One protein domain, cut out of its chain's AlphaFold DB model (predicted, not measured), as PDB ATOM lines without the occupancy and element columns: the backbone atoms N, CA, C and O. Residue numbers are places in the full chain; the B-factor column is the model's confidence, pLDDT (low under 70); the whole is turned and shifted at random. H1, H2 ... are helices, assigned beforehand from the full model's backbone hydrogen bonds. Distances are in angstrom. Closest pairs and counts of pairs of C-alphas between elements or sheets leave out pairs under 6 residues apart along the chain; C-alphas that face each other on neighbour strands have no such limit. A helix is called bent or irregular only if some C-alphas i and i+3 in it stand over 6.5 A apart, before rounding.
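AT A GLANCE: This is residues 12 to 54 of the 127 residues of an uncharacterized protein of Flavonifractor sp. An112 (UniProt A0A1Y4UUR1). Two helices, H1 and the longer H2, meet near their ends in an open V, with the corner around Gln 31. Residues 12 to 18 lead in and fold back into H1, while residues 40 to 54, the far part of H2 and a tail without a named element, stick out from the other arm. The printed part has 43 residues, with two named helices in the order H1, H2 and no named strand; the class is all helix. It is loose, with a radius of gyration of the C-alphas of 11.7 A, and spans 30 by 25 by 15 A.

IN THESE COORDINATES: Start at C-alpha 12, at (194.731, 156.184, 198.188), and go on to C-alpha 19, at (194.092, 161.779, 182.719), where H1 begins. H1 covers residues 19 to 30 and measures 16.6 A from first to last C-alpha. After Gln 31, H2 covers residues 32 to 48, measures 25.5 A and ends with C-alpha 48 at (204.174, 137.817, 187.648). H2 is irregular: look at C-alphas 33 and 36, which are 7.7 A apart.

HOW THE PARTS SIT: Look first at the tight link, Gln 31. H1 and H2 touch only at the corner by this link, and only just, with 3 pairs of C-alphas within 8 A. H1 touches with residues 28 to 29 alone, H2 with residues 35 to 38 alone. Their closest C-alphas are those of Leu 28 and Lys 35, 5.6 A apart. They run opposite ways at a steep tilt of 57 degrees, though H2's line is a rough one. In H1 every O i to N i+4 pair is within hydrogen-bond range; in H2, 11 of 13 are.

THE WHOLE: The two C-alphas farthest apart are those of Gly 17 and His 48, 30.5 A. The printed part has no cut. In the B-factor column, the mean pLDDT of the printed part of the model is 86.9, and residues 50 to 54 are under 70.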
ATOM      1  N   ILE A  12     194.001 155.783 199.394       89.62
ATOM      2  CA  ILE A  12     194.731 156.184 198.188       89.62
ATOM      3  C   ILE A  12     193.960 157.333 197.539       89.62
ATOM      4  O   ILE A  12     192.772 157.191 197.249       89.62
ATOM      5  N   GLY A  13     194.629 158.469 197.341       90.88
ATOM      6  CA  GLY A  13     194.081 159.633 196.647       90.88
ATOM      7  C   GLY A  13     194.547 159.674 195.195       90.88
ATOM      8  O   GLY A  13     195.739 159.550 194.927       90.88
ATOM      9  N   PHE A  14     193.619 159.869 194.260       92.44
ATOM     10  CA  PHE A  14     193.930 160.057 192.841       92.44
ATOM     11  C   PHE A  14     193.890 161.545 192.489       92.44
ATOM     12  O   PHE A  14     192.974 162.252 192.907       92.44
ATOM     13  N   ASN A  15     194.863 162.018 191.707       93.00
ATOM     14  CA  ASN A  15     194.888 163.393 191.223       93.00
ATOM     15  C   ASN A  15     193.903 163.555 190.045       93.00
ATOM     16  O   ASN A  15     194.111 162.925 189.009       93.00
ATOM     17  N   PRO A  16     192.858 164.398 190.143       90.75
ATOM     18  CA  PRO A  16     191.928 164.615 189.035       90.75
ATOM     19  C   PRO A  16     192.559 165.358 187.844       90.75
ATOM     20  O   PRO A  16     192.010 165.307 186.744       90.75
ATOM     21  N   GLY A  17     193.695 166.039 188.039       92.56
ATOM     22  CA  GLY A  17     194.405 166.746 186.972       92.56
ATOM     23  C   GLY A  17     195.097 165.821 185.968       92.56
ATOM     24  O   GLY A  17     195.284 166.206 184.817       92.56
ATOM     25  N   ASP A  18     195.424 164.589 186.364       94.44
ATOM     26  CA  ASP A  18     196.086 163.620 185.492       94.44
ATOM     27  C   ASP A  18     195.039 162.718 184.796       94.44
ATOM     28  O   ASP A  18     194.208 162.091 185.470       94.44
ATOM     29  N   PRO A  19     195.018 162.647 183.448       92.81
ATOM     30  CA  PRO A  19     194.092 161.779 182.719       92.81
ATOM     31  C   PRO A  19     194.241 160.290 183.069       92.81
ATOM     32  O   PRO A  19     193.225 159.597 183.144       92.81
ATOM     33  N   ALA A  20     195.454 159.802 183.344       90.94
ATOM     34  CA  ALA A  20     195.692 158.414 183.732       90.94
ATOM     35  C   ALA A  20     195.098 158.123 185.118       90.94
ATOM     36  O   ALA A  20     194.380 157.138 185.300       90.94
ATOM     37  N   HIS A  21     195.299 159.026 186.083       94.38
ATOM     38  CA  HIS A  21     194.696 158.901 187.414       94.38
ATOM     39  C   HIS A  21     193.164 158.935 187.349       94.38
ATOM     40  O   HIS A  21     192.510 158.158 188.046       94.38
ATOM     41  N   ARG A  22     192.579 159.782 186.491       94.00
ATOM     42  CA  ARG A  22     191.125 159.797 186.255       94.00
ATOM     43  C   ARG A  22     190.623 158.473 185.694       94.00
ATOM     44  O   ARG A  22     189.645 157.936 186.208       94.00
ATOM     45  N   GLN A  23     191.303 157.927 184.688       93.19
ATOM     46  CA  GLN A  23     190.929 156.654 184.077       93.19
ATOM     47  C   GLN A  23     190.991 155.499 185.086       93.19
ATOM     48  O   GLN A  23     190.056 154.700 185.175       93.19
ATOM     49  N   VAL A  24     192.055 155.426 185.892       92.44
ATOM     50  CA  VAL A  24     192.198 154.403 186.940       92.44
ATOM     51  C   VAL A  24     191.132 154.573 188.024       92.44
ATOM     52  O   VAL A  24     190.513 153.587 188.433       92.44
ATOM     53  N   ALA A  25     190.863 155.804 188.465       92.69
ATOM     54  CA  ALA A  25     189.823 156.083 189.450       92.69
ATOM     55  C   ALA A  25     188.435 155.663 188.944       92.69
ATOM     56  O   ALA A  25     187.673 155.032 189.678       92.69
ATOM     57  N   GLU A  26     188.112 155.948 187.682       92.94
ATOM     58  CA  GLU A  26     186.861 155.515 187.061       92.94
ATOM     59  C   GLU A  26     186.766 153.984 186.990       92.94
ATOM     60  O   GLU A  26     185.753 153.403 187.398       92.94
ATOM     61  N   LEU A  27     187.835 153.315 186.546       92.62
ATOM     62  CA  LEU A  27     187.899 151.857 186.460       92.62
ATOM     63  C   LEU A  27     187.686 151.203 187.829       92.62
ATOM     64  O   LEU A  27     186.868 150.289 187.954       92.62
ATOM     65  N   LEU A  28     188.358 151.703 188.868       92.94
ATOM     66  CA  LEU A  28     188.173 151.235 190.238       92.94
ATOM     67  C   LEU A  28     186.752 151.510 190.728       92.94
ATOM     68  O   LEU A  28     186.140 150.638 191.351       92.94
ATOM     69  N   ASN A  29     186.184 152.680 190.428       91.56
ATOM     70  CA  ASN A  29     184.825 153.041 190.825       91.56
ATOM     71  C   ASN A  29     183.771 152.094 190.235       91.56
ATOM     72  O   ASN A  29     182.908 151.632 190.991       91.56
ATOM     73  N   ARG A  30     183.926 151.668 188.975       92.38
ATOM     74  CA  ARG A  30     183.057 150.665 188.326       92.38
ATOM     75  C   ARG A  30     183.048 149.301 189.032       92.38
ATOM     76  O   ARG A  30     182.023 148.631 189.034       92.38
ATOM     77  N   GLN A  31     184.130 148.907 189.714       88.25
ATOM     78  CA  GLN A  31     184.211 147.615 190.425       88.25
ATOM     79  C   GLN A  31     183.363 147.534 191.716       88.25
ATOM     80  O   GLN A  31     183.336 146.496 192.384       88.25
ATOM     81  N   GLY A  32     182.684 148.615 192.131       89.12
ATOM     82  CA  GLY A  32     181.792 148.593 193.301       89.12
ATOM     83  C   GLY A  32     182.503 148.166 194.592       89.12
ATOM     84  O   GLY A  32     183.507 148.771 194.954       89.12
ATOM     85  N   ARG A  33     182.014 147.119 195.271       89.56
ATOM     86  CA  ARG A  33     182.605 146.572 196.515       89.56
ATOM     87  C   ARG A  33     183.877 145.741 196.293       89.56
ATOM     88  O   ARG A  33     184.539 145.376 197.258       89.56
ATOM     89  N   ARG A  34     184.238 145.441 195.040       91.88
ATOM     90  CA  ARG A  34     185.352 144.540 194.691       91.88
ATOM     91  C   ARG A  34     186.651 145.274 194.346       91.88
ATOM     92  O   ARG A  34     187.579 144.645 193.849       91.88
ATOM     93  N   LYS A  35     186.763 146.579 194.640       92.12
ATOM     94  CA  LYS A  35     187.969 147.384 194.330       92.12
ATOM     95  C   LYS A  35     189.237 146.792 194.940       92.12
ATOM     96  O   LYS A  35     190.257 146.723 194.271       92.12
ATOM     97  N   ALA A  36     189.147 146.313 196.183       90.62
ATOM     98  CA  ALA A  36     190.274 145.685 196.868       90.62
ATOM     99  C   ALA A  36     190.747 144.413 196.146       90.62
ATOM    100  O   ALA A  36     191.937 144.251 195.914       90.62
ATOM    101  N   GLN A  37     189.820 143.547 195.719       90.62
ATOM    102  CA  GLN A  37     190.158 142.344 194.944       90.62
ATOM    103  C   GLN A  37     190.754 142.696 193.578       90.62
ATOM    104  O   GLN A  37     191.696 142.052 193.133       90.62
ATOM    105  N   PHE A  38     190.224 143.735 192.925       92.25
ATOM    106  CA  PHE A  38     190.746 144.204 191.647       92.25
ATOM    107  C   PHE A  38     192.195 144.696 191.770       92.25
ATOM    108  O   PHE A  38     193.033 144.312 190.962       92.25
ATOM    109  N   LEU A  39     192.506 145.473 192.814       91.94
ATOM    110  CA  LEU A  39     193.872 145.921 193.099       91.94
ATOM    111  C   LEU A  39     194.814 144.746 193.386       91.94
ATOM    112  O   LEU A  39     195.910 144.711 192.842       91.94
ATOM    113  N   VAL A  40     194.379 143.761 194.179       92.31
ATOM    114  CA  VAL A  40     195.174 142.549 194.446       92.31
ATOM    115  C   VAL A  40     195.497 141.814 193.147       92.31
ATOM    116  O   VAL A  40     196.655 141.492 192.905       92.31
ATOM    117  N   ASN A  41     194.506 141.602 192.280       90.31
ATOM    118  CA  ASN A  41     194.719 140.919 191.006       90.31
ATOM    119  C   ASN A  41     195.647 141.708 190.079       90.31
ATOM    120  O   ASN A  41     196.509 141.108 189.446       90.31
ATOM    121  N   ALA A  42     195.500 143.034 190.017       90.25
ATOM    122  CA  ALA A  42     196.369 143.889 189.217       90.25
ATOM    123  C   ALA A  42     197.826 143.834 189.702       90.25
ATOM    124  O   ALA A  42     198.730 143.685 188.887       90.25
ATOM    125  N   ILE A  43     198.055 143.885 191.019       90.50
ATOM    126  CA  ILE A  43     199.398 143.816 191.611       90.50
ATOM    127  C   ILE A  43     200.016 142.427 191.408       90.50
ATOM    128  O   ILE A  43     201.166 142.322 190.994       90.50
ATOM    129  N   LEU A  44     199.257 141.351 191.646       90.00
ATOM    130  CA  LEU A  44     199.736 139.986 191.405       90.00
ATOM    131  C   LEU A  44     200.050 139.746 189.928       90.00
ATOM    132  O   LEU A  44     201.001 139.039 189.615       90.00
ATOM    133  N   HIS A  45     199.259 140.321 189.023       88.56
ATOM    134  CA  HIS A  45     199.532 140.249 187.595       88.56
ATOM    135  C   HIS A  45     200.794 141.036 187.232       88.56
ATOM    136  O   HIS A  45     201.636 140.507 186.520       88.56
ATOM    137  N   TYR A  46     200.967 142.243 187.779       86.69
ATOM    138  CA  TYR A  46     202.156 143.067 187.562       86.69
ATOM    139  C   TYR A  46     203.447 142.351 187.988       86.69
ATOM    140  O   TYR A  46     204.386 142.273 187.208       86.69
ATOM    141  N   ILE A  47     203.467 141.746 189.179       85.44
ATOM    142  CA  ILE A  47     204.652 141.043 189.702       85.44
ATOM    143  C   ILE A  47     204.992 139.786 188.881       85.44
ATOM    144  O   ILE A  47     206.159 139.418 188.770       85.44
ATOM    145  N   HIS A  48     203.987 139.103 188.326       80.94
ATOM    146  CA  HIS A  48     204.174 137.817 187.648       80.94
ATOM    147  C   HIS A  48     204.218 137.904 186.112       80.94
ATOM    148  O   HIS A  48     204.418 136.876 185.464       80.94
ATOM    149  N   CYS A  49     204.048 139.088 185.512       73.25
ATOM    150  CA  CYS A  49     204.139 139.275 184.063       73.25
ATOM    151  C   CYS A  49     205.470 139.907 183.653       73.25
ATOM    152  O   CYS A  49     205.714 141.087 183.894       73.25
ATOM    153  N   SER A  50     206.274 139.145 182.910       61.91
ATOM    154  CA  SER A  50     207.544 139.580 182.309       61.91
ATOM    155  C   SER A  50     207.404 140.589 181.157       61.91
ATOM    156  O   SER A  50     208.408 141.032 180.617       61.91
ATOM    157  N   GLU A  51     206.177 140.921 180.749       66.75
ATOM    158  CA  GLU A  51     205.858 141.832 179.634       66.75
ATOM    159  C   GLU A  51     205.421 143.234 180.096       66.75
ATOM    160  O   GLU A  51     205.069 144.078 179.272       66.75
ATOM    161  N   THR A  52     205.394 143.497 181.408       57.09
ATOM    162  CA  THR A  52     204.943 144.799 181.909       57.09
ATOM    163  C   THR A  52     206.040 145.859 181.748       57.09
ATOM    164  O   THR A  52     207.183 145.612 182.127       57.09
ATOM    165  N   PRO A  53     205.726 147.034 181.164       57.06
ATOM    166  CA  PRO A  53     206.696 148.109 181.019       57.06
ATOM    167  C   PRO A  53     207.156 148.559 182.405       57.06
ATOM    168  O   PRO A  53     206.329 148.706 183.313       57.06
ATOM    169  N   GLU A  54     208.465 148.772 182.554       54.19
ATOM    170  CA  GLU A  54     209.050 149.420 183.724       54.19
ATOM    171  C   GLU A  54     208.251 150.697 183.991       54.19
ATOM    172  O   GLU A  54     208.235 151.627 183.179       54.19
TER     173      GLU A  54